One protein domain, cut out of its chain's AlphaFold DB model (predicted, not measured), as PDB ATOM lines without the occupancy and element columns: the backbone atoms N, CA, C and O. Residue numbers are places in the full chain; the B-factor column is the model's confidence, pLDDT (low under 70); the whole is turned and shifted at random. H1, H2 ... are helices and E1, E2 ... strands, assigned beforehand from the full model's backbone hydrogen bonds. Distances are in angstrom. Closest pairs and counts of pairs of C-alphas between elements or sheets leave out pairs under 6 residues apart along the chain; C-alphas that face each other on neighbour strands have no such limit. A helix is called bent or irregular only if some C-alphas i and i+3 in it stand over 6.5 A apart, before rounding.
ATOM      1  N   TRP A  34     -21.108 -26.144  50.001       83.81
ATOM      2  CA  TRP A  34     -20.312 -26.738  48.932       83.81
ATOM      3  C   TRP A  34     -21.167 -27.504  47.928       83.81
ATOM      4  O   TRP A  34     -20.956 -27.350  46.731       83.81
ATOM      5  N   ALA A  35     -22.194 -28.229  48.379       79.75
ATOM      6  CA  ALA A  35     -23.141 -28.882  47.476       79.75
ATOM      7  C   ALA A  35     -23.898 -27.876  46.591       79.75
ATOM      8  O   ALA A  35     -24.216 -28.182  45.447       79.75
ATOM      9  N   LYS A  36     -24.165 -26.670  47.108       84.19
ATOM     10  CA  LYS A  36     -24.764 -25.568  46.343       84.19
ATOM     11  C   LYS A  36     -23.776 -24.856  45.413       84.19
ATOM     12  O   LYS A  36     -24.210 -24.248  44.442       84.19
ATOM     13  N   LEU A  37     -22.481 -24.873  45.729       82.25
ATOM     14  CA  LEU A  37     -21.439 -24.194  44.952       82.25
ATOM     15  C   LEU A  37     -20.885 -25.066  43.812       82.25
ATOM     16  O   LEU A  37     -20.458 -24.528  42.796       82.25
ATOM     17  N   ARG A  38     -20.888 -26.395  43.965       76.25
ATOM     18  CA  ARG A  38     -20.400 -27.337  42.946       76.25
ATOM     19  C   ARG A  38     -21.281 -27.311  41.692       76.25
ATOM     20  O   ARG A  38     -22.511 -27.267  41.766       76.25
ATOM     21  N   TYR A  39     -20.644 -27.407  40.528       62.41
ATOM     22  CA  TYR A  39     -21.340 -27.544  39.252       62.41
ATOM     23  C   TYR A  39     -21.819 -28.996  39.086       62.41
ATOM     24  O   TYR A  39     -21.030 -29.880  38.779       62.41
ATOM     25  N   GLY A  40     -23.116 -29.246  39.305       50.62
ATOM     26  CA  GLY A  40     -23.765 -30.545  39.080       50.62
ATOM     27  C   GLY A  40     -23.704 -31.515  40.270       50.62
ATOM     28  O   GLY A  40     -22.642 -31.965  40.680       50.62
ATOM     29  N   ALA A  41     -24.873 -31.923  40.777       39.50
ATOM     30  CA  ALA A  41     -25.019 -32.863  41.901       39.50
ATOM     31  C   ALA A  41     -24.533 -34.304  41.613       39.50
ATOM     32  O   ALA A  41     -24.541 -35.145  42.510       39.50
ATOM     33  N   SER A  42     -24.158 -34.599  40.364       43.12
ATOM     34  CA  SER A  42     -23.698 -35.908  39.884       43.12
ATOM     35  C   SER A  42     -22.232 -35.927  39.450       43.12
ATOM     36  O   SER A  42     -21.763 -36.964  38.986       43.12
ATOM     37  N   MET A  43     -21.519 -34.801  39.540       47.22
ATOM     38  CA  MET A  43     -20.085 -34.788  39.268       47.22
ATOM     39  C   MET A  43     -19.381 -35.416  40.474       47.22
ATOM     40  O   MET A  43     -19.664 -35.053  41.618       47.22
ATOM     41  N   SER A  44     -18.518 -36.405  40.222       49.78
ATOM     42  CA  SER A  44     -17.598 -36.947  41.229       49.78
ATOM     43  C   SER A  44     -16.738 -35.815  41.810       49.78
ATOM     44  O   SER A  44     -16.817 -34.681  41.338       49.78
ATOM     45  N   ASP A  45     -15.892 -36.083  42.808       52.62
ATOM     46  CA  ASP A  45     -14.964 -35.100  43.409       52.62
ATOM     47  C   ASP A  45     -13.897 -34.538  42.423       52.62
ATOM     48  O   ASP A  45     -12.817 -34.121  42.828       52.62
ATOM     49  N   GLY A  46     -14.196 -34.511  41.119       49.84
ATOM     50  CA  GLY A  46     -13.313 -34.180  40.018       49.84
ATOM     51  C   GLY A  46     -12.244 -35.220  39.792       49.84
ATOM     52  O   GLY A  46     -12.036 -36.133  40.590       49.84
ATOM     53  N   GLN A  47     -11.530 -35.045  38.694       55.59
ATOM     54  CA  GLN A  47     -10.147 -35.475  38.642       55.59
ATOM     55  C   GLN A  47      -9.286 -34.287  39.058       55.59
ATOM     56  O   GLN A  47      -9.555 -33.148  38.671       55.59
ATOM     57  N   TYR A  48      -8.251 -34.553  39.850       61.75
ATOM     58  CA  TYR A  48      -7.239 -33.547  40.121       61.75
ATOM     59  C   TYR A  48      -6.599 -33.117  38.809       61.75
ATOM     60  O   TYR A  48      -6.251 -33.939  37.968       61.75
ATOM     61  N   LEU A  49      -6.394 -31.816  38.666       62.81
ATOM     62  CA  LEU A  49      -5.723 -31.263  37.496       62.81
ATOM     63  C   LEU A  49      -4.195 -31.441  37.550       62.81
ATOM     64  O   LEU A  49      -3.497 -31.010  36.642       62.81
ATOM     65  N   PHE A  50      -3.677 -32.019  38.634       66.12
ATOM     66  CA  PHE A  50      -2.259 -32.188  38.918       66.12
ATOM     67  C   PHE A  50      -1.951 -33.646  39.268       66.12
ATOM     68  O   PHE A  50      -2.766 -34.326  39.895       66.12
ATOM     69  N   ASP A  51      -0.738 -34.089  38.936       67.25
ATOM     70  CA  ASP A  51      -0.271 -35.455  39.204       67.25
ATOM     71  C   ASP A  51       0.075 -35.661  40.688       67.25
ATOM     72  O   ASP A  51      -0.032 -36.760  41.234       67.25
ATOM     73  N   SER A  52       0.496 -34.587  41.362       74.81
ATOM     74  CA  SER A  52       0.876 -34.588  42.770       74.81
ATOM     75  C   SER A  52       0.545 -33.260  43.433       74.81
ATOM     76  O   SER A  52       0.735 -32.193  42.853       74.81
ATOM     77  N   VAL A  53       0.115 -33.298  44.696       73.62
ATOM     78  CA  VAL A  53      -0.122 -32.059  45.450       73.62
ATOM     79  C   VAL A  53       1.177 -31.268  45.651       73.62
ATOM     80  O   VAL A  53       1.132 -30.050  45.797       73.62
ATOM     81  N   ALA A  54       2.338 -31.934  45.610       77.88
ATOM     82  CA  ALA A  54       3.641 -31.272  45.667       77.88
ATOM     83  C   ALA A  54       3.832 -30.259  44.523       77.88
ATOM     84  O   ALA A  54       4.452 -29.224  44.739       77.88
ATOM     85  N   ASP A  55       3.223 -30.494  43.359       79.12
ATOM     86  CA  ASP A  55       3.371 -29.650  42.166       79.12
ATOM     87  C   ASP A  55       2.714 -28.273  42.320       79.12
ATOM     88  O   ASP A  55       3.037 -27.322  41.607       79.12
ATOM     89  N   ILE A  56       1.769 -28.153  43.254       79.31
ATOM     90  CA  ILE A  56       1.045 -26.908  43.519       79.31
ATOM     91  C   ILE A  56       1.465 -26.244  44.836       79.31
ATOM     92  O   ILE A  56       0.991 -25.143  45.138       79.31
ATOM     93  N   VAL A  57       2.369 -26.865  45.605       86.12
ATOM     94  CA  VAL A  57       2.908 -26.303  46.853       86.12
ATOM     95  C   VAL A  57       3.730 -25.046  46.558       86.12
ATOM     96  O   VAL A  57       4.480 -25.012  45.584       86.12
ATOM     97  N   PRO A  58       3.626 -23.988  47.386       89.44
ATOM     98  CA  PRO A  58       4.452 -22.802  47.204       89.44
ATOM     99  C   PRO A  58       5.944 -23.124  47.129       89.44
ATOM    100  O   PRO A  58       6.473 -23.821  47.989       89.44
ATOM    101  N   GLY A  59       6.620 -22.566  46.124       85.38
ATOM    102  CA  GLY A  59       8.049 -22.784  45.874       85.38
ATOM    103  C   GLY A  59       8.373 -23.985  44.992       85.38
ATOM    104  O   GLY A  59       9.491 -24.035  44.487       85.38
ATOM    105  N   ALA A  60       7.406 -24.875  44.747       86.00
ATOM    106  CA  ALA A  60       7.593 -25.984  43.826       86.00
ATOM    107  C   ALA A  60       8.023 -25.482  42.443       86.00
ATOM    108  O   ALA A  60       7.614 -24.408  41.979       86.00
ATOM    109  N   SER A  61       8.859 -26.283  41.785       83.44
ATOM    110  CA  SER A  61       9.220 -26.049  40.391       83.44
ATOM    111  C   SER A  61       7.977 -26.129  39.508       83.44
ATOM    112  O   SER A  61       7.046 -26.876  39.799       83.44
ATOM    113  N   ASP A  62       7.974 -25.373  38.411       79.38
ATOM    114  CA  ASP A  62       6.885 -25.428  37.440       79.38
ATOM    115  C   ASP A  62       6.700 -26.872  36.933       79.38
ATOM    116  O   ASP A  62       7.608 -27.436  36.318       79.38
ATOM    117  N   SER A  63       5.527 -27.459  37.188       66.12
ATOM    118  CA  SER A  63       5.173 -28.812  36.746       66.12
ATOM    119  C   SER A  63       4.265 -28.721  35.526       66.12
ATOM    120  O   SER A  63       3.087 -28.356  35.616       66.12
ATOM    121  N   GLY A  64       4.836 -28.977  34.346       70.19
ATOM    122  CA  GLY A  64       4.124 -28.902  33.072       70.19
ATOM    123  C   GLY A  64       3.472 -27.533  32.852       70.19
ATOM    124  O   GLY A  64       4.155 -26.528  32.652       70.19
ATOM    125  N   ALA A  65       2.139 -27.502  32.868       62.28
ATOM    126  CA  ALA A  65       1.353 -26.290  32.658       62.28
ATOM    127  C   ALA A  65       0.926 -25.581  33.962       62.28
ATOM    128  O   ALA A  65       0.324 -24.505  33.908       62.28
ATOM    129  N   PHE A  66       1.245 -26.141  35.133       69.31
ATOM    130  CA  PHE A  66       0.872 -25.562  36.419       69.31
ATOM    131  C   PHE A  66       1.990 -24.713  37.004       69.31
ATOM    132  O   PHE A  66       3.125 -25.140  37.196       69.31
ATOM    133  N   LYS A  67       1.619 -23.477  37.337       82.19
ATOM    134  CA  LYS A  67       2.379 -22.631  38.253       82.19
ATOM    135  C   LYS A  67       1.941 -22.916  39.680       82.19
ATOM    136  O   LYS A  67       0.731 -22.863  39.953       82.19
ATOM    137  N   ALA A  68       2.924 -23.112  40.555       87.44
ATOM    138  CA  ALA A  68       2.738 -23.275  41.989       87.44
ATOM    139  C   ALA A  68       1.855 -22.171  42.599       87.44
ATOM    140  O   ALA A  68       1.760 -21.035  42.104       87.44
ATOM    141  N   ALA A  69       1.193 -22.502  43.708       90.62
ATOM    142  CA  ALA A  69       0.479 -21.511  44.496       90.62
ATOM    143  C   ALA A  69       1.443 -20.484  45.101       90.62
ATOM    144  O   ALA A  69       2.601 -20.777  45.386       90.62
ATOM    145  N   ALA A  70       0.954 -19.266  45.337       93.56
ATOM    146  CA  ALA A  70       1.722 -18.283  46.098       93.56
ATOM    147  C   ALA A  70       1.701 -18.613  47.597       93.56
ATOM    148  O   ALA A  70       2.686 -18.379  48.298       93.56
ATOM    149  N   ALA A  71       0.587 -19.171  48.081       94.50
ATOM    150  CA  ALA A  71       0.419 -19.583  49.466       94.50
ATOM    151  C   ALA A  71      -0.446 -20.837  49.605       94.50
ATOM    152  O   ALA A  71      -1.378 -21.061  48.831       94.50
ATOM    153  N   LEU A  72      -0.174 -21.592  50.668       92.88
ATOM    154  CA  LEU A  72      -1.093 -22.563  51.246       92.88
ATOM    155  C   LEU A  72      -1.654 -21.965  52.534       92.88
ATOM    156  O   LEU A  72      -0.902 -21.704  53.479       92.88
ATOM    157  N   VAL A  73      -2.966 -21.760  52.587       93.75
ATOM    158  CA  VAL A  73      -3.639 -21.200  53.763       93.75
ATOM    159  C   VAL A  73      -4.583 -22.206  54.394       93.75
ATOM    160  O   VAL A  73      -5.279 -22.939  53.701       93.75
ATOM    161  N   GLN A  74      -4.625 -22.202  55.719       92.56
ATOM    162  CA  GLN A  74      -5.737 -22.732  56.487       92.56
ATOM    163  C   GLN A  74      -6.657 -21.564  56.841       92.56
ATOM    164  O   GLN A  74      -6.206 -20.567  57.417       92.56
ATOM    165  N   GLY A  75      -7.937 -21.679  56.511       92.94
ATOM    166  CA  GLY A  75      -8.889 -20.608  56.767       92.94
ATOM    167  C   GLY A  75     -10.326 -21.078  56.885       92.94
ATOM    168  O   GLY A  75     -10.693 -22.161  56.433       92.94
ATOM    169  N   THR A  76     -11.134 -20.226  57.500       93.12
ATOM    170  CA  THR A  76     -12.560 -20.448  57.729       93.12
ATOM    171  C   THR A  76     -13.366 -19.567  56.787       93.12
ATOM    172  O   THR A  76     -13.128 -18.358  56.710       93.12
ATOM    173  N   VAL A  77     -14.328 -20.156  56.083       92.50
ATOM    174  CA  VAL A  77     -15.266 -19.403  55.249       92.50
ATOM    175  C   VAL A  77     -16.237 -18.652  56.159       92.50
ATOM    176  O   VAL A  77     -16.875 -19.250  57.023       92.50
ATOM    177  N   VAL A  78     -16.331 -17.333  55.992       95.62
ATOM    178  CA  VAL A  78     -17.134 -16.469  56.876       95.62
ATOM    179  C   VAL A  78     -18.192 -15.655  56.146       95.62
ATOM    180  O   VAL A  78     -19.130 -15.191  56.788       95.62
ATOM    181  N   ASP A  79     -18.049 -15.460  54.837       97.06
ATOM    182  CA  ASP A  79     -19.056 -14.790  54.014       97.06
ATOM    183  C   ASP A  79     -18.888 -15.164  52.534       97.06
ATOM    184  O   ASP A  79     -17.877 -15.741  52.125       97.06
ATOM    185  N   ILE A  80     -19.872 -14.789  51.727       95.50
ATOM    186  CA  ILE A  80     -19.788 -14.752  50.274       95.50
ATOM    187  C   ILE A  80     -20.346 -13.409  49.786       95.50
ATOM    188  O   ILE A  80     -21.428 -12.972  50.186       95.50
ATOM    189  N   GLU A  81     -19.569 -12.725  48.953       96.56
ATOM    190  CA  GLU A  81     -19.849 -11.374  48.459       96.56
ATOM    191  C   GLU A  81     -20.009 -11.387  46.925       96.56
ATOM    192  O   GLU A  81     -19.415 -12.242  46.256       96.56
ATOM    193  N   PRO A  82     -20.762 -10.437  46.334       96.81
ATOM    194  CA  PRO A  82     -20.730 -10.222  44.891       96.81
ATOM    195  C   PRO A  82     -19.297  -9.935  44.432       96.81
ATOM    196  O   PRO A  82     -18.579  -9.163  45.069       96.81
ATOM    197  N   GLY A  83     -18.877 -10.548  43.327       94.62
ATOM    198  CA  GLY A  83     -17.577 -10.280  42.719       94.62
ATOM    199  C   GLY A  83     -17.729  -9.589  41.372       94.62
ATOM    200  O   GLY A  83     -18.074  -8.412  41.309       94.62
ATOM    201  N   ILE A  84     -17.458 -10.319  40.294       94.00
ATOM    202  CA  ILE A  84     -17.511  -9.802  38.922       94.00
ATOM    203  C   ILE A  84     -18.446 -10.654  38.067       94.00
ATOM    204  O   ILE A  84     -18.557 -11.860  38.282       94.00
ATOM    205  N   ALA A  85     -19.114 -10.034  37.098       93.00
ATOM    206  CA  ALA A  85     -19.984 -10.728  36.161       93.00
ATOM    207  C   ALA A  85     -19.687 -10.324  34.719       93.00
ATOM    208  O   ALA A  85     -19.261  -9.199  34.449       93.00
ATOM    209  N   TYR A  86     -19.928 -11.257  33.807       91.31
ATOM    210  CA  TYR A  86     -19.627 -11.123  32.388       91.31
ATOM    211  C   TYR A  86     -20.866 -11.426  31.551       91.31
ATOM    212  O   TYR A  86     -21.658 -12.307  31.896       91.31
ATOM    213  N   ALA A  87     -21.008 -10.715  30.431       90.50
ATOM    214  CA  ALA A  87     -22.126 -10.904  29.505       90.50
ATOM    215  C   ALA A  87     -22.041 -12.184  28.649       90.50
ATOM    216  O   ALA A  87     -22.941 -12.457  27.862       90.50
ATOM    217  N   SER A  88     -20.951 -12.948  28.764       85.94
ATOM    218  CA  SER A  88     -20.706 -14.181  28.014       85.94
ATOM    219  C   SER A  88     -20.085 -15.241  28.925       85.94
ATOM    220  O   SER A  88     -19.410 -14.923  29.908       85.94
ATOM    221  N   ASP A  89     -20.359 -16.498  28.597       75.75
ATOM    222  CA  ASP A  89     -19.800 -17.709  29.185       75.75
ATOM    223  C   ASP A  89     -18.503 -18.171  28.495       75.75
ATOM    224  O   ASP A  89     -17.890 -19.137  28.948       75.75
ATOM    225  N   ASP A  90     -18.000 -17.470  27.481       70.38
ATOM    226  CA  ASP A  90     -16.723 -17.799  26.847       70.38
ATOM    227  C   ASP A  90     -15.541 -17.340  27.725       70.38
ATOM    228  O   ASP A  90     -15.382 -16.168  28.072       70.38
ATOM    229  N   GLY A  91     -14.699 -18.294  28.134       51.34
ATOM    230  CA  GLY A  91     -13.673 -18.104  29.175       51.34
ATOM    231  C   GLY A  91     -12.390 -17.425  28.719       51.34
ATOM    232  O   GLY A  91     -11.471 -17.285  29.523       51.34
ATOM    233  N   ASP A  92     -12.330 -17.009  27.455       49.28
ATOM    234  CA  ASP A  92     -11.138 -16.432  26.823       49.28
ATOM    235  C   ASP A  92     -11.287 -14.946  26.456       49.28
ATOM    236  O   ASP A  92     -10.315 -14.291  26.084       49.28
ATOM    237  N   SER A  93     -12.485 -14.370  26.496       53.84
ATOM    238  CA  SER A  93     -12.827 -13.454  25.405       53.84
ATOM    239  C   SER A  93     -13.384 -12.118  25.850       53.84
ATOM    240  O   SER A  93     -14.547 -11.846  25.583       53.84
ATOM    241  N   GLY A  94     -12.559 -11.266  26.476       67.44
ATOM    242  CA  GLY A  94     -12.774  -9.807  26.501       67.44
ATOM    243  C   GLY A  94     -14.205  -9.353  26.824       67.44
ATOM    244  O   GLY A  94     -14.639  -8.306  26.344       67.44
ATOM    245  N   ALA A  95     -14.950 -10.174  27.569       82.75
ATOM    246  CA  ALA A  95     -16.387 -10.041  27.663       82.75
ATOM    247  C   ALA A  95     -16.676  -8.789  28.484       82.75
ATOM    248  O   ALA A  95     -15.978  -8.538  29.479       82.75
ATOM    249  N   PRO A  96     -17.672  -7.981  28.091       88.00
ATOM    250  CA  PRO A  96     -17.972  -6.776  28.831       88.00
ATOM    251  C   PRO A  96     -18.392  -7.158  30.250       88.00
ATOM    252  O   PRO A  96     -19.204  -8.067  30.462       88.00
ATOM    253  N   VAL A  97     -17.806  -6.456  31.217       90.81
ATOM    254  CA  VAL A  97     -18.212  -6.548  32.616       90.81
ATOM    255  C   VAL A  97     -19.592  -5.919  32.735       90.81
ATOM    256  O   VAL A  97     -19.807  -4.784  32.307       90.81
ATOM    257  N   VAL A  98     -20.523  -6.656  33.326       92.56
ATOM    258  CA  VAL A  98     -21.898  -6.209  33.572       92.56
ATOM    259  C   VAL A  98     -22.170  -6.168  35.077       92.56
ATOM    260  O   VAL A  98     -21.428  -6.779  35.852       92.56
ATOM    261  N   PRO A  99     -23.213  -5.450  35.537       94.50
ATOM    262  CA  PRO A  99     -23.622  -5.513  36.935       94.50
ATOM    263  C   PRO A  99     -23.881  -6.958  37.373       94.50
ATOM    264  O   PRO A  99     -24.477  -7.736  36.629       94.50
ATOM    265  N   TYR A 100     -23.459  -7.300  38.591       92.81
ATOM    266  CA  TYR A 100     -23.474  -8.677  39.097       92.81
ATOM    267  C   TYR A 100     -24.864  -9.334  39.038       92.81
ATOM    268  O   TYR A 100     -25.017 -10.462  38.567       92.81
ATOM    269  N   ASP A 101     -25.888  -8.586  39.450       91.50
ATOM    270  CA  ASP A 101     -27.281  -9.040  39.490       91.50
ATOM    271  C   ASP A 101     -28.042  -8.782  38.177       91.50
ATOM    272  O   ASP A 101     -29.262  -8.943  38.124       91.50
ATOM    273  N   SER A 102     -27.356  -8.365  37.103       93.88
ATOM    274  CA  SER A 102     -28.008  -8.141  35.808       93.88
ATOM    275  C   SER A 102     -28.527  -9.452  35.215       93.88
ATOM    276  O   SER A 102     -27.904 -10.505  35.367       93.88
ATOM    277  N   GLN A 103     -29.633  -9.381  34.471       91.88
ATOM    278  CA  GLN A 103     -30.100 -10.486  33.626       91.88
ATOM    279  C   GLN A 103     -29.133 -10.765  32.469       91.88
ATOM    280  O   GLN A 103     -29.064 -11.895  31.997       91.88
ATOM    281  N   ASP A 104     -28.339  -9.766  32.076       91.38
ATOM    282  CA  ASP A 104     -27.319  -9.900  31.034       91.38
ATOM    283  C   ASP A 104     -26.089 -10.683  31.511       91.38
ATOM    284  O   ASP A 104     -25.234 -11.029  30.702       91.38
ATOM    285  N   ALA A 105     -25.949 -10.948  32.816       91.25
ATOM    286  CA  ALA A 105     -24.827 -11.718  33.337       91.25
ATOM    287  C   ALA A 105     -25.003 -13.210  33.018       91.25
ATOM    288  O   ALA A 105     -25.720 -13.937  33.717       91.25
ATOM    289  N   ALA A 106     -24.304 -13.656  31.975       89.94
ATOM    290  CA  ALA A 106     -24.181 -15.059  31.600       89.94
ATOM    291  C   ALA A 106     -23.295 -15.828  32.591       89.94
ATOM    292  O   ALA A 106     -23.583 -16.972  32.927       89.94
ATOM    293  N   MET A 107     -22.257 -15.173  33.120       89.12
ATOM    294  CA  MET A 107     -21.344 -15.756  34.099       89.12
ATOM    295  C   MET A 107     -21.150 -14.829  35.296       89.12
ATOM    296  O   MET A 107     -20.979 -13.619  35.139       89.12
ATOM    297  N   ARG A 108     -21.121 -15.413  36.500       91.75
ATOM    298  CA  ARG A 108     -20.913 -14.703  37.765       91.75
ATOM    299  C   ARG A 108     -19.803 -15.362  38.565       91.75
ATOM    300  O   ARG A 108     -19.809 -16.569  38.780       91.75
ATOM    301  N   TYR A 109     -18.889 -14.540  39.052       91.75
ATOM    302  CA  TYR A 109     -17.854 -14.943  39.985       91.75
ATOM    303  C   TYR A 109     -18.060 -14.246  41.318       91.75
ATOM    304  O   TYR A 109     -17.850 -13.037  41.423       91.75
ATOM    305  N   ALA A 110     -18.423 -15.010  42.339       94.06
ATOM    306  CA  ALA A 110     -18.534 -14.519  43.701       94.06
ATOM    307  C   ALA A 110     -17.155 -14.429  44.374       94.06
ATOM    308  O   ALA A 110     -16.192 -15.102  43.989       94.06
ATOM    309  N   GLY A 111     -17.060 -13.587  45.401       95.12
ATOM    310  CA  GLY A 111     -15.929 -13.541  46.319       95.12
ATOM    311  C   GLY A 111     -16.234 -14.347  47.576       95.12
ATOM    312  O   GLY A 111     -16.961 -13.879  48.448       95.12
ATOM    313  N   LEU A 112     -15.653 -15.538  47.697       94.44
ATOM    314  CA  LEU A 112     -15.688 -16.325  48.922       94.44
ATOM    315  C   LEU A 112     -14.767 -15.685  49.962       94.44
ATOM    316  O   LEU A 112     -13.545 -15.673  49.797       94.44
ATOM    317  N   VAL A 113     -15.338 -15.138  51.030       97.19
ATOM    318  CA  VAL A 113     -14.576 -14.451  52.071       97.19
ATOM    319  C   VAL A 113     -14.064 -15.475  53.069       97.19
ATOM    320  O   VAL A 113     -14.828 -16.097  53.811       97.19
ATOM    321  N   VAL A 114     -12.744 -15.607  53.120       96.25
ATOM    322  CA  VAL A 114     -12.052 -16.542  54.002       96.25
ATOM    323  C   VAL A 114     -11.281 -15.752  55.039       96.25
ATOM    324  O   VAL A 114     -10.398 -14.963  54.697       96.25
ATOM    325  N   ARG A 115     -11.584 -15.983  56.317       97.56
ATOM    326  CA  ARG A 115     -10.704 -15.572  57.411       97.56
ATOM    327  C   ARG A 115      -9.501 -16.507  57.418       97.56
ATOM    328  O   ARG A 115      -9.660 -17.714  57.581       97.56
ATOM    329  N   VAL A 116      -8.314 -15.947  57.242       97.19
ATOM    330  CA  VAL A 116      -7.062 -16.700  57.263       97.19
ATOM    331  C   VAL A 116      -6.708 -16.985  58.716       97.19
ATOM    332  O   VAL A 116      -6.407 -16.068  59.477       97.19
ATOM    333  N   ASP A 117      -6.756 -18.258  59.100       95.75
ATOM    334  CA  ASP A 117      -6.410 -18.691  60.453       95.75
ATOM    335  C   ASP A 117      -4.892 -18.946  60.557       95.75
ATOM    336  O   ASP A 117      -4.260 -18.570  61.545       95.75
ATOM    337  N   LYS A 118      -4.279 -19.543  59.521       94.94
ATOM    338  CA  LYS A 118      -2.818 -19.710  59.407       94.94
ATOM    339  C   LYS A 118      -2.378 -19.723  57.940       94.94
ATOM    340  O   LYS A 118      -2.995 -20.386  57.111       94.94
ATOM    341  N   VAL A 119      -1.268 -19.057  57.624       95.50
ATOM    342  CA  VAL A 119      -0.511 -19.317  56.387       95.50
ATOM    343  C   VAL A 119       0.455 -20.457  56.697       95.50
ATOM    344  O   VAL A 119       1.271 -20.331  57.605       95.50
ATOM    345  N   LEU A 120       0.307 -21.594  56.020       92.12
ATOM    346  CA  LEU A 120       1.120 -22.790  56.259       92.12
ATOM    347  C   LEU A 120       2.409 -22.767  55.433       92.12
ATOM    348  O   LEU A 120       3.456 -23.174  55.927       92.12
ATOM    349  N   ALA A 121       2.336 -22.260  54.201       92.12
ATOM    350  CA  ALA A 121       3.477 -22.149  53.302       92.12
ATOM    351  C   ALA A 121       3.337 -20.948  52.364       92.12
ATOM    352  O   ALA A 121       2.217 -20.531  52.048       92.12
ATOM    353  N   GLY A 122       4.468 -20.436  51.883       94.31
ATOM    354  CA  GLY A 122       4.520 -19.323  50.941       94.31
ATOM    355  C   GLY A 122       4.095 -17.988  51.557       94.31
ATOM    356  O   GLY A 122       4.319 -17.729  52.741       94.31
ATOM    357  N   ARG A 123       3.504 -17.107  50.745       95.25
ATOM    358  CA  ARG A 123       3.068 -15.772  51.181       95.25
ATOM    359  C   ARG A 123       1.809 -15.310  50.461       95.25
ATOM    360  O   ARG A 123       1.649 -15.510  49.261       95.25
ATOM    361  N   LEU A 124       0.943 -14.632  51.204       95.19
ATOM    362  CA  LEU A 124      -0.181 -13.904  50.630       95.19
ATOM    363  C   LEU A 124       0.315 -12.568  50.064       95.19
ATOM    364  O   LEU A 124       1.110 -11.876  50.701       95.19
ATOM    365  N   GLY A 125      -0.125 -12.251  48.850       90.62
ATOM    366  CA  GLY A 125       0.214 -11.029  48.128       90.62
ATOM    367  C   GLY A 125      -0.862  -9.956  48.281       90.62
ATOM    368  O   GLY A 125      -1.449  -9.767  49.352       90.62
ATOM    369  N   GLN A 126      -1.142  -9.248  47.187       93.31
ATOM    370  CA  GLN A 126      -2.203  -8.238  47.162       93.31
ATOM    371  C   GLN A 126      -3.583  -8.838  47.488       93.31
ATOM    372  O   GLN A 126      -3.853 -10.016  47.261       93.31
ATOM    373  N   GLY A 127      -4.470  -8.022  48.063       93.50
ATOM    374  CA  GLY A 127      -5.834  -8.432  48.411       93.50
ATOM    375  C   GLY A 127      -5.977  -9.181  49.742       93.50
ATOM    376  O   GLY A 127      -7.099  -9.511  50.119       93.50
ATOM    377  N   TYR A 128      -4.882  -9.434  50.472       97.25
ATOM    378  CA  TYR A 128      -4.960  -9.867  51.871       97.25
ATOM    379  C   TYR A 128      -5.102  -8.648  52.787       97.25
ATOM    380  O   TYR A 128      -4.185  -7.836  52.905       97.25
ATOM    381  N   THR A 129      -6.264  -8.505  53.420       96.25
ATOM    382  CA  THR A 129      -6.624  -7.331  54.231       96.25
ATOM    383  C   THR A 129      -7.430  -7.765  55.444       96.25
ATOM    384  O   THR A 129      -8.318  -8.605  55.310       96.25
ATOM    385  N   ASP A 130      -7.146  -7.197  56.616       95.88
ATOM    386  CA  ASP A 130      -7.885  -7.460  57.863       95.88
ATOM    387  C   ASP A 130      -8.005  -8.953  58.218       95.88
ATOM    388  O   ASP A 130      -9.043  -9.426  58.686       95.88
ATOM    389  N   GLY A 131      -6.945  -9.723  57.952       96.81
ATOM    390  CA  GLY A 131      -6.932 -11.164  58.208       96.81
ATOM    391  C   GLY A 131      -7.826 -11.975  57.264       96.81
ATOM    392  O   GLY A 131      -8.158 -13.117  57.576       96.81
ATOM    393  N   LYS A 132      -8.243 -11.406  56.126       98.12
ATOM    394  CA  LYS A 132      -9.144 -12.047  55.165       98.12
ATOM    395  C   LYS A 132      -8.602 -12.011  53.744       98.12
ATOM    396  O   LYS A 132      -7.953 -11.048  53.334       98.12
ATOM    397  N   ILE A 133      -8.943 -13.043  52.982       97.69
ATOM    398  CA  ILE A 133      -8.815 -13.080  51.524       97.69
ATOM    399  C   ILE A 133     -10.192 -13.289  50.895       97.69
ATOM    400  O   ILE A 133     -11.108 -13.809  51.533       97.69
ATOM    401  N   ARG A 134     -10.324 -12.901  49.628       97.06
ATOM    402  CA  ARG A 134     -11.482 -13.226  48.792       97.06
ATOM    403  C   ARG A 134     -11.044 -14.228  47.747       97.06
ATOM    404  O   ARG A 134     -10.203 -13.896  46.922       97.06
ATOM    405  N   ILE A 135     -11.579 -15.437  47.787       93.69
ATOM    406  CA  ILE A 135     -11.328 -16.437  46.755       93.69
ATOM    407  C   ILE A 135     -12.413 -16.291  45.697       93.69
ATOM    408  O   ILE A 135     -13.600 -16.339  46.004       93.69
ATOM    409  N   ARG A 136     -12.008 -16.086  44.449       90.94
ATOM    410  CA  ARG A 136     -12.918 -16.072  43.315       90.94
ATOM    411  C   ARG A 136     -13.462 -17.479  43.100       90.94
ATOM    412  O   ARG A 136     -12.686 -18.393  42.830       90.94
ATOM    413  N   VAL A 137     -14.780 -17.614  43.150       88.50
ATOM    414  CA  VAL A 137     -15.501 -18.862  42.880       88.50
ATOM    415  C   VAL A 137     -16.603 -18.595  41.866       88.50
ATOM    416  O   VAL A 137     -17.184 -17.509  41.866       88.50
ATOM    417  N   GLU A 138     -16.869 -19.535  40.966       87.06
ATOM    418  CA  GLU A 138     -18.005 -19.411  40.052       87.06
ATOM    419  C   GLU A 138     -19.305 -19.614  40.830       87.06
ATOM    420  O   GLU A 138     -19.407 -20.525  41.647       87.06
ATOM    421  N   GLN A 139     -20.286 -18.741  40.614       88.56
ATOM    422  CA  GLN A 139     -21.626 -18.931  41.152       88.56
ATOM    423  C   GLN A 139     -22.437 -19.760  40.145       88.56
ATOM    424  O   GLN A 139     -22.661 -19.274  39.031       88.56
ATOM    425  N   PRO A 140     -22.941 -20.950  40.522       85.25
ATOM    426  CA  PRO A 140     -23.794 -21.741  39.641       85.25
ATOM    427  C   PRO A 140     -25.052 -20.978  39.228       85.25
ATOM    428  O   PRO A 140     -25.692 -20.319  40.047       85.25
ATOM    429  N   ALA A 141     -25.467 -21.121  37.968       84.50
ATOM    430  CA  ALA A 141     -26.682 -20.477  37.461       84.50
ATOM    431  C   ALA A 141     -27.958 -20.928  38.202       84.50
ATOM    432  O   ALA A 141     -28.950 -20.204  38.240       84.50
ATOM    433  N   THR A 142     -27.926 -22.118  38.808       85.06
ATOM    434  CA  THR A 142     -29.030 -22.717  39.570       85.06
ATOM    435  C   THR A 142     -29.106 -22.252  41.021       85.06
ATOM    436  O   THR A 142     -30.008 -22.680  41.736       85.06
ATOM    437  N   THR A 143     -28.160 -21.437  41.492       88.00
ATOM    438  CA  THR A 143     -28.106 -21.006  42.891       88.00
ATOM    439  C   THR A 143     -27.832 -19.516  42.981       88.00
ATOM    440  O   THR A 143     -26.885 -18.981  42.408       88.00
ATOM    441  N   THR A 144     -28.676 -18.819  43.728       92.38
ATOM    442  CA  THR A 144     -28.534 -17.389  43.986       92.38
ATOM    443  C   THR A 144     -27.458 -17.118  45.036       92.38
ATOM    444  O   THR A 144     -27.179 -17.934  45.918       92.38
ATOM    445  N   LEU A 145     -26.882 -15.914  45.003       93.81
ATOM    446  CA  LEU A 145     -25.933 -15.485  46.030       93.81
ATOM    447  C   LEU A 145     -26.564 -15.484  47.436       93.81
ATOM    448  O   LEU A 145     -25.890 -15.802  48.413       93.81
ATOM    449  N   ALA A 146     -27.861 -15.169  47.537       94.94
ATOM    450  CA  ALA A 146     -28.603 -15.212  48.795       94.94
ATOM    451  C   ALA A 146     -28.673 -16.637  49.364       94.94
ATOM    452  O   ALA A 146     -28.334 -16.841  50.526       94.94
ATOM    453  N   GLU A 147     -29.005 -17.636  48.541       92.81
ATOM    454  CA  GLU A 147     -29.049 -19.044  48.967       92.81
ATOM    455  C   GLU A 147     -27.676 -19.577  49.399       92.81
ATOM    456  O   GLU A 147     -27.595 -20.391  50.327       92.81
ATOM    457  N   LEU A 148     -26.598 -19.125  48.744       91.75
ATOM    458  CA  LEU A 148     -25.226 -19.426  49.160       91.75
ATOM    459  C   LEU A 148     -24.927 -18.790  50.520       91.75
ATOM    460  O   LEU A 148     -24.475 -19.483  51.433       91.75
ATOM    461  N   LYS A 149     -25.250 -17.503  50.690       95.25
ATOM    462  CA  LYS A 149     -25.049 -16.765  51.945       95.25
ATOM    463  C   LYS A 149     -25.825 -17.387  53.109       95.25
ATOM    464  O   LYS A 149     -25.280 -17.517  54.199       95.25
ATOM    465  N   GLU A 150     -27.052 -17.847  52.880       94.00
ATOM    466  CA  GLU A 150     -27.852 -18.566  53.882       94.00
ATOM    467  C   GLU A 150     -27.210 -19.893  54.311       94.00
ATOM    468  O   GLU A 150     -27.312 -20.291  55.470       94.00
ATOM    469  N   SER A 151     -26.507 -20.568  53.400       90.50
ATOM    470  CA  SER A 151     -25.814 -21.828  53.693       90.50
ATOM    471  C   SER A 151     -24.397 -21.666  54.249       90.50
ATOM    472  O   SER A 151     -23.785 -22.668  54.616       90.50
ATOM    473  N   ILE A 152     -23.872 -20.438  54.365       90.38
ATOM    474  CA  ILE A 152     -22.458 -20.179  54.691       90.38
ATOM    475  C   ILE A 152     -22.006 -20.824  56.008       90.38
ATOM    476  O   ILE A 152     -20.860 -21.248  56.130       90.38
ATOM    477  N   GLY A 153     -22.916 -20.982  56.975       87.25
ATOM    478  CA  GLY A 153     -22.634 -21.648  58.252       87.25
ATOM    479  C   GLY A 153     -22.222 -23.120  58.117       87.25
ATOM    480  O   GLY A 153     -21.674 -23.685  59.057       87.25
ATOM    481  N   THR A 154     -22.451 -23.729  56.951       86.31
ATOM    482  CA  THR A 154     -22.046 -25.106  56.623       86.31
ATOM    483  C   THR A 154     -20.749 -25.182  55.811       86.31
ATOM    484  O   THR A 154     -20.292 -26.277  55.506       86.31
ATOM    485  N   ALA A 155     -20.143 -24.043  55.453       84.88
ATOM    486  CA  ALA A 155     -18.928 -24.006  54.641       84.88
ATOM    487  C   ALA A 155     -17.667 -24.431  55.421       84.88
ATOM    488  O   ALA A 155     -16.760 -25.031  54.852       84.88
ATOM    489  N   GLY A 156     -17.614 -24.150  56.726       86.38
ATOM    490  CA  GLY A 156     -16.561 -24.638  57.618       86.38
ATOM    491  C   GLY A 156     -15.156 -24.079  57.345       86.38
ATOM    492  O   GLY A 156     -14.976 -22.926  56.940       86.38
ATOM    493  N   THR A 157     -14.148 -24.904  57.634       86.44
ATOM    494  CA  THR A 157     -12.717 -24.580  57.539       86.44
ATOM    495  C   THR A 157     -12.055 -25.493  56.513       86.44
ATOM    496  O   THR A 157     -12.382 -26.675  56.428       86.44
ATOM    497  N   GLY A 158     -11.100 -24.956  55.756       86.31
ATOM    498  CA  GLY A 158     -10.389 -25.699  54.722       86.31
ATOM    499  C   GLY A 158      -8.917 -25.325  54.585       86.31
ATOM    500  O   GLY A 158      -8.444 -24.346  55.174       86.31
ATOM    501  N   LEU A 159      -8.205 -26.115  53.780       87.00
ATOM    502  CA  LEU A 159      -6.881 -25.798  53.247       87.00
ATOM    503  C   LEU A 159      -7.025 -25.340  51.798       87.00
ATOM    504  O   LEU A 159      -7.790 -25.919  51.028       87.00
ATOM    505  N   MET A 160      -6.314 -24.277  51.434       89.56
ATOM    506  CA  MET A 160      -6.544 -23.574  50.175       89.56
ATOM    507  C   MET A 160      -5.204 -23.193  49.554       89.56
ATOM    508  O   MET A 160      -4.429 -22.436  50.145       89.56
ATOM    509  N   PHE A 161      -4.942 -23.710  48.356       88.94
ATOM    510  CA  PHE A 161      -3.813 -23.292  47.530       88.94
ATOM    511  C   PHE A 161      -4.226 -22.075  46.728       88.94
ATOM    512  O   PHE A 161      -5.093 -22.169  45.865       88.94
ATOM    513  N   VAL A 162      -3.639 -20.919  47.022       92.62
ATOM    514  CA  VAL A 162      -4.120 -19.647  46.485       92.62
ATOM    515  C   VAL A 162      -3.010 -18.837  45.836       92.62
ATOM    516  O   VAL A 162      -1.843 -18.877  46.230       92.62
ATOM    517  N   HIS A 163      -3.398 -18.058  44.833       93.06
ATOM    518  CA  HIS A 163      -2.559 -17.043  44.205       93.06
ATOM    519  C   HIS A 163      -3.431 -15.820  43.913       93.06
ATOM    520  O   HIS A 163      -4.560 -15.983  43.449       93.06
ATOM    521  N   ASN A 164      -2.944 -14.607  44.187       94.94
ATOM    522  CA  ASN A 164      -3.648 -13.393  43.774       94.94
ATOM    523  C   ASN A 164      -3.888 -13.425  42.255       94.94
ATOM    524  O   ASN A 164      -2.998 -13.798  41.488       94.94
ATOM    525  N   LEU A 165      -5.095 -13.070  41.813       92.06
ATOM    526  CA  LEU A 165      -5.478 -13.242  40.415       92.06
ATOM    527  C   LEU A 165      -4.636 -12.359  39.483       92.06
ATOM    528  O   LEU A 165      -4.170 -12.852  38.459       92.06
ATOM    529  N   ALA A 166      -4.393 -11.094  39.832       92.62
ATOM    530  CA  ALA A 166      -3.577 -10.200  39.008       92.62
ATOM    531  C   ALA A 166      -2.116 -10.674  38.917       92.62
ATOM    532  O   ALA A 166      -1.553 -10.723  37.823       92.62
ATOM    533  N   GLU A 167      -1.524 -11.069  40.048       92.81
ATOM    534  CA  GLU A 167      -0.157 -11.610  40.107       92.81
ATOM    535  C   GLU A 167      -0.032 -12.894  39.273       92.81
ATOM    536  O   GLU A 167       0.904 -13.042  38.485       92.81
ATOM    537  N   ARG A 168      -1.024 -13.792  39.362       89.88
ATOM    538  CA  ARG A 168      -1.038 -15.029  38.574       89.88
ATOM    539  C   ARG A 168      -1.146 -14.748  37.081       89.88
ATOM    540  O   ARG A 168      -0.407 -15.336  36.299       89.88
ATOM    541  N   GLN A 169      -2.048 -13.860  36.677       88.44
ATOM    542  CA  GLN A 169      -2.212 -13.491  35.270       88.44
ATOM    543  C   GLN A 169      -0.917 -12.902  34.692       88.44
ATOM    544  O   GLN A 169      -0.511 -13.249  33.585       88.44
ATOM    545  N   GLN A 170      -0.195 -12.096  35.476       90.38
ATOM    546  CA  GLN A 170       1.137 -11.627  35.100       90.38
ATOM    547  C   GLN A 170       2.149 -12.778  34.965       90.38
ATOM    548  O   GLN A 170       2.875 -12.827  33.973       90.38
ATOM    549  N   LEU A 171       2.183 -13.716  35.919       87.69
ATOM    550  CA  LEU A 171       3.082 -14.880  35.896       87.69
ATOM    551  C   LEU A 171       2.849 -15.790  34.677       87.69
ATOM    552  O   LEU A 171       3.791 -16.379  34.153       87.69
ATOM    553  N   LEU A 172       1.602 -15.888  34.215       85.69
ATOM    554  CA  LEU A 172       1.211 -16.662  33.036       85.69
ATOM    555  C   LEU A 172       1.435 -15.915  31.710       85.69
ATOM    556  O   LEU A 172       1.100 -16.441  30.651       85.69
ATOM    557  N   GLY A 173       1.969 -14.688  31.741       88.12
ATOM    558  CA  GLY A 173       2.153 -13.867  30.541       88.12
ATOM    559  C   GLY A 173       0.843 -13.341  29.944       88.12
ATOM    560  O   GLY A 173       0.803 -13.008  28.763       88.12
ATOM    561  N   ARG A 174      -0.226 -13.257  30.747       86.44
ATOM    562  CA  ARG A 174      -1.576 -12.817  30.353       86.44
ATOM    563  C   ARG A 174      -2.048 -11.633  31.214       86.44
ATOM    564  O   ARG A 174      -3.063 -11.739  31.894       86.44
ATOM    565  N   PRO A 175      -1.310 -10.509  31.269       87.19
ATOM    566  CA  PRO A 175      -1.642  -9.413  32.175       87.19
ATOM    567  C   PRO A 175      -3.052  -8.865  31.918       87.19
ATOM    568  O   PRO A 175      -3.452  -8.657  30.774       87.19
ATOM    569  N   VAL A 176      -3.788  -8.580  32.994       87.88
ATOM    570  CA  VAL A 176      -5.127  -7.982  32.911       87.88
ATOM    571  C   VAL A 176      -5.002  -6.520  32.479       87.88
ATOM    572  O   VAL A 176      -4.435  -5.702  33.205       87.88
ATOM    573  N   THR A 177      -5.524  -6.193  31.296       87.88
ATOM    574  CA  THR A 177      -5.421  -4.849  30.706       87.88
ATOM    575  C   THR A 177      -6.639  -3.969  30.967       87.88
ATOM    576  O   THR A 177      -6.511  -2.748  30.964       87.88
ATOM    577  N   ASP A 178      -7.815  -4.563  31.186       89.44
ATOM    578  CA  ASP A 178      -9.027  -3.808  31.504       89.44
ATOM    579  C   ASP A 178      -8.959  -3.241  32.940       89.44
ATOM    580  O   ASP A 178      -8.717  -4.005  33.880       89.44
ATOM    581  N   PRO A 179      -9.171  -1.927  33.161       89.25
ATOM    582  CA  PRO A 179      -9.048  -1.324  34.489       89.25
ATOM    583  C   PRO A 179     -10.030  -1.866  35.537       89.25
ATOM    584  O   PRO A 179      -9.666  -1.975  36.714       89.25
ATOM    585  N   ALA A 180     -11.264  -2.200  35.142       87.94
ATOM    586  CA  ALA A 180     -12.271  -2.718  36.064       87.94
ATOM    587  C   ALA A 180     -11.915  -4.148  36.490       87.94
ATOM    588  O   ALA A 180     -11.867  -4.449  37.686       87.94
ATOM    589  N   GLN A 181     -11.552  -4.996  35.525       90.31
ATOM    590  CA  GLN A 181     -11.058  -6.342  35.792       90.31
ATOM    591  C   GLN A 181      -9.761  -6.323  36.597       90.31
ATOM    592  O   GLN A 181      -9.611  -7.130  37.506       90.31
ATOM    593  N   LEU A 182      -8.833  -5.403  36.320       92.06
ATOM    594  CA  LEU A 182      -7.577  -5.293  37.061       92.06
ATOM    595  C   LEU A 182      -7.824  -4.898  38.520       92.06
ATOM    596  O   LEU A 182      -7.198  -5.453  39.422       92.06
ATOM    597  N   THR A 183      -8.750  -3.966  38.762       92.31
ATOM    598  CA  THR A 183      -9.148  -3.567  40.119       92.31
ATOM    599  C   THR A 183      -9.701  -4.761  40.890       92.31
ATOM    600  O   THR A 183      -9.266  -5.015  42.010       92.31
ATOM    601  N   TYR A 184     -10.588  -5.540  40.270       93.62
ATOM    602  CA  TYR A 184     -11.106  -6.777  40.848       93.62
ATOM    603  C   TYR A 184     -10.008  -7.837  41.050       93.62
ATOM    604  O   TYR A 184      -9.860  -8.393  42.135       93.62
ATOM    605  N   ALA A 185      -9.169  -8.087  40.045       93.62
ATOM    606  CA  ALA A 185      -8.129  -9.112  40.085       93.62
ATOM    607  C   ALA A 185      -7.071  -8.860  41.169       93.62
ATOM    608  O   ALA A 185      -6.464  -9.804  41.666       93.62
ATOM    609  N   ARG A 186      -6.860  -7.601  41.572       95.62
ATOM    610  CA  ARG A 186      -5.972  -7.250  42.690       95.62
ATOM    611  C   ARG A 186      -6.563  -7.565  44.062       95.62
ATOM    612  O   ARG A 186      -5.798  -7.686  45.015       95.62
ATOM    613  N   THR A 187      -7.883  -7.695  44.188       96.31
ATOM    614  CA  THR A 187      -8.552  -7.944  45.478       96.31
ATOM    615  C   THR A 187      -8.897  -9.409  45.710       96.31
ATOM    616  O   THR A 187      -9.182  -9.780  46.851       96.31
ATOM    617  N   VAL A 188      -8.851 -10.244  44.667       95.19
ATOM    618  CA  VAL A 188      -9.230 -11.657  44.749       95.19
ATOM    619  C   VAL A 188      -8.074 -12.609  44.468       95.19
ATOM    620  O   VAL A 188      -7.135 -12.323  43.729       95.19
ATOM    621  N   TYR A 189      -8.192 -13.790  45.052       94.12
ATOM    622  CA  TYR A 189      -7.329 -14.938  44.863       94.12
ATOM    623  C   TYR A 189      -8.042 -15.973  44.002       94.12
ATOM    624  O   TYR A 189      -9.263 -16.092  44.048       94.12
ATOM    625  N   THR A 190      -7.288 -16.753  43.240       88.94
ATOM    626  CA  THR A 190      -7.801 -17.932  42.540       88.94
ATOM    627  C   THR A 190      -7.277 -19.193  43.226       88.94
ATOM    628  O   THR A 190      -6.097 -19.213  43.602       88.94
ATOM    629  N   PRO A 191      -8.115 -20.229  43.415       85.75
ATOM    630  CA  PRO A 191      -7.639 -21.520  43.888       85.75
ATOM    631  C   PRO A 191      -6.783 -22.178  42.794       85.75
ATOM    632  O   PRO A 191      -7.112 -22.085  41.609       85.75
ATOM    633  N   ILE A 192      -5.660 -22.794  43.166       79.19
ATOM    634  CA  ILE A 192      -4.747 -23.468  42.230       79.19
ATOM    635  C   ILE A 192      -5.064 -24.954  42.185       79.19
ATOM    636  O   ILE A 192      -5.240 -25.573  43.232       79.19
ATOM    637  N   GLY A 193      -5.157 -25.507  40.969       63.03
ATOM    638  CA  GLY A 193      -5.524 -26.910  40.754       63.03
ATOM    639  C   GLY A 193      -6.891 -27.269  41.338       63.03
ATOM    640  O   GLY A 193      -7.113 -28.424  41.665       63.03
ATOM    641  N   GLU A 194      -7.746 -26.261  41.557       61.94
ATOM    642  CA  GLU A 194      -9.021 -26.376  42.279       61.94
ATOM    643  C   GLU A 194      -8.903 -26.911  43.717       61.94
ATOM    644  O   GLU A 194      -9.889 -27.321  44.321       61.94
ATOM    645  N   GLY A 195      -7.703 -26.858  44.305       57.53
ATOM    646  CA  GLY A 195      -7.414 -27.363  45.642       57.53
ATOM    647  C   GLY A 195      -8.040 -26.520  46.752       57.53
ATOM    648  O   GLY A 195      -7.347 -25.748  47.422       57.53
ATOM    649  N   LEU A 196      -9.346 -26.681  46.958       63.75
ATOM    650  CA  LEU A 196     -10.050 -26.346  48.189       63.75
ATOM    651  C   LEU A 196     -10.364 -27.648  48.917       63.75
ATOM    652  O   LEU A 196     -11.300 -28.377  48.603       63.75
ATOM    653  N   PHE A 197      -9.518 -27.942  49.891       70.00
ATOM    654  CA  PHE A 197      -9.583 -29.120  50.736       70.00
ATOM    655  C   PHE A 197     -10.455 -28.766  51.939       70.00
ATOM    656  O   PHE A 197      -9.974 -28.127  52.877       70.00
ATOM    657  N   VAL A 198     -11.737 -29.123  51.904       64.31
ATOM    658  CA  VAL A 198     -12.705 -28.736  52.939       64.31
ATOM    659  C   VAL A 198     -13.307 -29.971  53.588       64.31
ATOM    660  O   VAL A 198     -13.578 -30.953  52.914       64.31
ATOM    661  N   GLU A 199     -13.490 -29.936  54.904       63.38
ATOM    662  CA  GLU A 199     -14.141 -31.019  55.639       63.38
ATOM    663  C   GLU A 199     -15.659 -30.780  55.655       63.38
ATOM    664  O   GLU A 199     -16.158 -29.961  56.426       63.38
ATOM    665  N   GLU A 200     -16.406 -31.464  54.781       57.19
ATOM    666  CA  GLU A 200     -17.878 -31.357  54.738       57.19
ATOM    667  C   GLU A 200     -18.562 -32.118  55.889       57.19
ATOM    668  O   GLU A 200     -19.684 -31.809  56.290       57.19
ATOM    669  N   SER A 201     -17.879 -33.123  56.438       56.22
ATOM    670  CA  SER A 201     -18.239 -33.866  57.650       56.22
ATOM    671  C   SER A 201     -16.998 -34.587  58.182       56.22
ATOM    672  O   SER A 201     -16.028 -34.747  57.444       56.22
ATOM    673  N   ALA A 202     -17.018 -35.044  59.438       51.66
ATOM    674  CA  ALA A 202     -15.898 -35.782  60.025       51.66
ATOM    675  C   ALA A 202     -15.545 -37.022  59.177       51.66
ATOM    676  O   ALA A 202     -16.268 -38.017  59.198       51.66
ATOM    677  N   GLY A 203     -14.440 -36.951  58.428       48.12
ATOM    678  CA  GLY A 203     -13.994 -38.009  57.511       48.12
ATOM    679  C   GLY A 203     -14.672 -38.055  56.127       48.12
ATOM    680  O   GLY A 203     -14.427 -39.007  55.391       48.12
ATOM    681  N   GLY A 204     -15.501 -37.066  55.768       52.25
ATOM    682  CA  GLY A 204     -16.090 -36.884  54.430       52.25
ATOM    683  C   GLY A 204     -15.256 -35.938  53.550       52.25
ATOM    684  O   GLY A 204     -14.504 -35.129  54.095       52.25
ATOM    685  N   PRO A 205     -15.332 -36.068  52.213       54.44
ATOM    686  CA  PRO A 205     -14.216 -35.868  51.296       54.44
ATOM    687  C   PRO A 205     -13.616 -34.471  51.329       54.44
ATOM    688  O   PRO A 205     -14.302 -33.454  51.371       54.44
ATOM    689  N   VAL A 206     -12.291 -34.483  51.245       58.75
ATOM    690  CA  VAL A 206     -11.425 -33.324  51.243       58.75
ATOM    691  C   VAL A 206     -10.907 -33.143  49.818       58.75
ATOM    692  O   VAL A 206      -9.827 -33.630  49.515       58.75
ATOM    693  N   VAL A 207     -11.728 -32.523  48.961       54.53
ATOM    694  CA  VAL A 207     -11.425 -31.759  47.726       54.53
ATOM    695  C   VAL A 207     -12.711 -31.607  46.926       54.53
ATOM    696  O   VAL A 207     -13.455 -32.567  46.757       54.53
ATOM    697  N   ALA A 208     -12.950 -30.406  46.407       55.59
ATOM    698  CA  ALA A 208     -13.961 -30.176  45.391       55.59
ATOM    699  C   ALA A 208     -13.387 -29.286  44.283       55.59
ATOM    700  O   ALA A 208     -13.009 -28.147  44.585       55.59
ATOM    701  N   PRO A 209     -13.402 -29.726  43.011       56.47
ATOM    702  CA  PRO A 209     -13.530 -28.798  41.904       56.47
ATOM    703  C   PRO A 209     -14.669 -27.848  42.222       56.47
ATOM    704  O   PRO A 209     -15.815 -28.261  42.417       56.47
ATOM    705  N   LEU A 210     -14.362 -26.561  42.298       62.88
ATOM    706  CA  LEU A 210     -15.415 -25.553  42.301       62.88
ATOM    707  C   LEU A 210     -15.881 -25.219  40.887       62.88
ATOM    708  O   LEU A 210     -16.784 -24.404  40.719       62.88
ATOM    709  N   MET A 211     -15.223 -25.785  39.877       67.25
ATOM    710  CA  MET A 211     -15.407 -25.453  38.479       67.25
ATOM    711  C   MET A 211     -15.300 -26.717  37.625       67.25
ATOM    712  O   MET A 211     -14.873 -27.773  38.081       67.25
ATOM    713  N   ASP A 212     -15.744 -26.609  36.380       66.88
ATOM    714  CA  ASP A 212     -15.476 -27.618  35.364       66.88
ATOM    715  C   ASP A 212     -13.985 -27.600  34.962       66.88
ATOM    716  O   ASP A 212     -13.372 -26.532  34.860       66.88
ATOM    717  N   ALA A 213     -13.406 -28.769  34.675       64.75
ATOM    718  CA  ALA A 213     -11.979 -28.913  34.387       64.75
ATOM    719  C   ALA A 213     -11.524 -28.103  33.158       64.75
ATOM    720  O   ALA A 213     -10.464 -27.471  33.181       64.75
ATOM    721  N   ARG A 214     -12.337 -28.036  32.095       69.00
ATOM    722  CA  ARG A 214     -12.034 -27.215  30.910       69.00
ATOM    723  C   ARG A 214     -12.046 -25.734  31.268       69.00
ATOM    724  O   ARG A 214     -11.211 -24.964  30.784       69.00
ATOM    725  N   ARG A 215     -12.967 -25.319  32.133       69.56
ATOM    726  CA  ARG A 215     -13.040 -23.941  32.621       69.56
ATOM    727  C   ARG A 215     -11.862 -23.581  33.522       69.56
ATOM    728  O   ARG A 215     -11.279 -22.504  33.377       69.56
ATOM    729  N   ALA A 216     -11.468 -24.485  34.410       66.94
ATOM    730  CA  ALA A 216     -10.267 -24.332  35.213       66.94
ATOM    731  C   ALA A 216      -9.016 -24.237  34.336       66.94
ATOM    732  O   ALA A 216      -8.155 -23.401  34.606       66.94
ATOM    733  N   ALA A 217      -8.950 -25.004  33.245       68.69
ATOM    734  CA  ALA A 217      -7.883 -24.919  32.252       68.69
ATOM    735  C   ALA A 217      -7.760 -23.538  31.626       68.69
ATOM    736  O   ALA A 217      -6.681 -22.942  31.653       68.69
ATOM    737  N   GLN A 218      -8.879 -22.973  31.173       69.19
ATOM    738  CA  GLN A 218      -8.924 -21.611  30.641       69.19
ATOM    739  C   GLN A 218      -8.403 -20.591  31.663       69.19
ATOM    740  O   GLN A 218      -7.505 -19.801  31.362       69.19
ATOM    741  N   LEU A 219      -8.906 -20.643  32.901       65.00
ATOM    742  CA  LEU A 219      -8.550 -19.680  33.946       65.00
ATOM    743  C   LEU A 219      -7.113 -19.805  34.448       65.00
ATOM    744  O   LEU A 219      -6.470 -18.800  34.761       65.00
ATOM    745  N   LEU A 220      -6.632 -21.036  34.585       65.06
ATOM    746  CA  LEU A 220      -5.284 -21.332  35.052       65.06
ATOM    747  C   LEU A 220      -4.264 -21.280  33.912       65.06
ATOM    748  O   LEU A 220      -3.069 -21.335  34.197       65.06
ATOM    749  N   GLY A 221      -4.728 -21.092  32.673       65.50
ATOM    750  CA  GLY A 221      -3.919 -20.858  31.488       65.50
ATOM    751  C   GLY A 221      -3.264 -22.107  30.911       65.50
ATOM    752  O   GLY A 221      -2.274 -21.966  30.195       65.50
ATOM    753  N   TYR A 222      -3.796 -23.295  31.202       64.31
ATOM    754  CA  TYR A 222      -3.296 -24.556  30.662       64.31
ATOM    755  C   TYR A 222      -4.236 -25.136  29.601       64.31
ATOM    756  O   TYR A 222      -5.413 -24.787  29.513       64.31
ATOM    757  N   THR A 223      -3.700 -26.009  28.753       63.75
ATOM    758  CA  THR A 223      -4.485 -26.723  27.745       63.75
ATOM    759  C   THR A 223      -5.157 -27.919  28.402       63.75
ATOM    760  O   THR A 223      -4.471 -28.829  28.859       63.75
ATOM    761  N   TYR A 224      -6.488 -27.924  28.444       60.41
ATOM    762  CA  TYR A 224      -7.238 -29.128  28.786       60.41
ATOM    763  C   TYR A 224      -7.082 -30.139  27.648       60.41
ATOM    764  O   TYR A 224      -7.454 -29.844  26.510       60.41
ATOM    765  N   LEU A 225      -6.507 -31.304  27.941       56.06
ATOM    766  CA  LEU A 225      -6.527 -32.445  27.035       56.06
ATOM    767  C   LEU A 225      -7.741 -33.284  27.420       56.06
ATOM    768  O   LEU A 225      -7.729 -33.934  28.460       56.06
ATOM    769  N   THR A 275      -6.533 -33.349  58.524       79.19
ATOM    770  CA  THR A 275      -5.329 -33.418  59.365       79.19
ATOM    771  C   THR A 275      -4.203 -34.197  58.680       79.19
ATOM    772  O   THR A 275      -3.060 -33.742  58.696       79.19
ATOM    773  N   ALA A 276      -4.513 -35.339  58.054       78.12
ATOM    774  CA  ALA A 276      -3.529 -36.118  57.304       78.12
ATOM    775  C   ALA A 276      -2.987 -35.312  56.117       78.12
ATOM    776  O   ALA A 276      -1.774 -35.201  55.951       78.12
ATOM    777  N   LEU A 277      -3.876 -34.661  55.362       77.56
ATOM    778  CA  LEU A 277      -3.493 -33.759  54.280       77.56
ATOM    779  C   LEU A 277      -2.623 -32.621  54.793       77.56
ATOM    780  O   LEU A 277      -1.528 -32.427  54.285       77.56
ATOM    781  N   ARG A 278      -3.040 -31.920  55.852       82.50
ATOM    782  CA  ARG A 278      -2.240 -30.847  56.449       82.50
ATOM    783  C   ARG A 278      -0.818 -31.304  56.779       82.50
ATOM    784  O   ARG A 278       0.120 -30.566  56.498       82.50
ATOM    785  N   SER A 279      -0.660 -32.493  57.357       83.50
ATOM    786  CA  SER A 279       0.658 -33.050  57.673       83.50
ATOM    787  C   SER A 279       1.493 -33.292  56.414       83.50
ATOM    788  O   SER A 279       2.646 -32.869  56.361       83.50
ATOM    789  N   THR A 280       0.919 -33.929  55.391       82.94
ATOM    790  CA  THR A 280       1.600 -34.183  54.112       82.94
ATOM    791  C   THR A 280       2.001 -32.882  53.417       82.94
ATOM    792  O   THR A 280       3.119 -32.753  52.925       82.94
ATOM    793  N   LEU A 281       1.113 -31.888  53.421       83.38
ATOM    794  CA  LEU A 281       1.347 -30.592  52.791       83.38
ATOM    795  C   LEU A 281       2.418 -29.770  53.501       83.38
ATOM    796  O   LEU A 281       3.227 -29.120  52.845       83.38
ATOM    797  N   LEU A 282       2.438 -29.806  54.834       84.88
ATOM    798  CA  LEU A 282       3.498 -29.171  55.612       84.88
ATOM    799  C   LEU A 282       4.849 -29.828  55.340       84.88
ATOM    800  O   LEU A 282       5.823 -29.115  55.128       84.88
ATOM    801  N   ALA A 283       4.907 -31.160  55.265       85.19
ATOM    802  CA  ALA A 283       6.139 -31.865  54.923       85.19
ATOM    803  C   ALA A 283       6.660 -31.470  53.528       85.19
ATOM    804  O   ALA A 283       7.848 -31.190  53.380       85.19
ATOM    805  N   ALA A 284       5.774 -31.372  52.531       83.62
ATOM    806  CA  ALA A 284       6.135 -30.897  51.195       83.62
ATOM    807  C   ALA A 284       6.646 -29.443  51.225       83.62
ATOM    808  O   ALA A 284       7.707 -29.150  50.686       83.62
ATOM    809  N   ALA A 285       5.959 -28.542  51.931       83.50
ATOM    810  CA  ALA A 285       6.403 -27.155  52.083       83.50
ATOM    811  C   ALA A 285       7.750 -27.024  52.816       83.50
ATOM    812  O   ALA A 285       8.549 -26.143  52.505       83.50
ATOM    813  N   CYS A 286       8.017 -27.887  53.796       86.44
ATOM    814  CA  CYS A 286       9.310 -27.956  54.470       86.44
ATOM    815  C   CYS A 286      10.419 -28.414  53.518       86.44
ATOM    816  O   CYS A 286      11.496 -27.821  53.529       86.44
ATOM    817  N   ALA A 287      10.155 -29.419  52.675       85.38
ATOM    818  CA  ALA A 287      11.106 -29.889  51.669       85.38
ATOM    819  C   ALA A 287      11.467 -28.790  50.653       85.38
ATOM    820  O   ALA A 287      12.638 -28.633  50.318       85.38
TER     821      ALA A 287
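Overview. This is residues 34 to 225 and 275 to 287 of the 297 residues of an uncharacterized protein of Nonomuraea montanisoli (UniProt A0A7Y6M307). A small closed barrel of five strands, four of them bent (E1, E2, E4 and E5), makes the core, with helices packed round its outside: H3 along the wall over E1, H7 across E1 and E2, H4 and H5 meeting as a corner, and H6 near E5. The printed part has 205 residues with seven named helices and five named strands, in the order H1 H2 E1 E2 E3 H3 E4 H4 H5 E5 H6 H7. The class is mixed, helices and strands, and so is the barrel, with parallel and antiparallel neighbours. The whole is compact and rounded, with a radius of gyration of the C-alphas of 15.9 A and spans of 47 by 38 by 38 A.

Arrangement. Round the barrel run E1, residues 71 to 86, E2, residues 107 to 122, E3, residues 132 to 138, E5, residues 188 to 198, E4, residues 157 to 164, and E1 again. E1, E2 and E3 form a meander, each strand the antiparallel neighbour of the one before, in two hairpins; N 81 and O 111 are 2.9 A apart and N 112 and O 135 2.8 A, within hydrogen-bond range. E3 and E5 are parallel, with N 136 and O 189 at 2.8 A. E4 is antiparallel to E5, with N 190 and O 163 at 2.8 A, and to E1, with N 160 and O 73 at 2.8 A. H3, residues 145 to 154, is on the barrel, over and along E1, at 3 degrees on the local plane; the closest C-alphas are those of Ile 80 and Lys 149, 5.9 A. H7, residues 275 to 287, runs across the strands over E1 and E2, at 83 degrees to E1 on the local plane; its closest C-alphas to E2 are those of Ala 285 and Ala 121, 5.9 A. H2, residues 53 to 56, only just touches H7, with 3 pairs of C-alphas within 8 A; the closest are those of Ala 54 and Ala 284, 6.1 A. H4, residues 165 to 171, and H5, residues 179 to 187, touch about perpendicular, at 82 degrees, with the C-alphas of Ala 166 and Ala 185 closest at 4.8 A. H6, residues 213 to 220, is on the barrel, its closest C-alpha pair with E5 being Ala 216 and Glu 194, 7.5 A. H1, residues 34 to 37, is not on the barrel and is close to H3 but not clearly touching, with the C-alphas of Lys 36 and Leu 148 closest at 6.8 A. In H4, H6 and H7 every O i to N i+4 pair is within hydrogen-bond range, against 4 of 6 in H3 and 4 of 5 in H5; H1 and H2 are too short for such a pair.

Along the chain. H1 begins at C-alpha 34, (-20.312, -26.738, 48.932). E1 starts at C-alpha 71, (0.419, -19.583, 49.466), measures 27.7 A and bends by 119 degrees at residue 74; E2 measures 31.1 A and bends by 104 degrees at residue 118. E3, E4 and E5 measure 19.0, 19.9 and 19.3 A. H3, 14.8 A, is irregular: C-alphas 150 and 153 are 7.5 A apart. H7, 18.5 A, ends at C-alpha 287, (11.106, -29.889, 51.669).

Size, cuts and confidence. The C-alphas farthest apart are those of Gln 103 and Ala 287, 49.0 A. Residues 226 to 274 are not printed, and C-alphas 225 and 275 are 32.4 A apart across the cut. The links H1 to H2, H2 to E1, E1 to E2 and E5 to H6 are long. Mean pLDDT of the printed part is 81.7; 52 residues are under 70, among them 39 to 51 and 198 to 225.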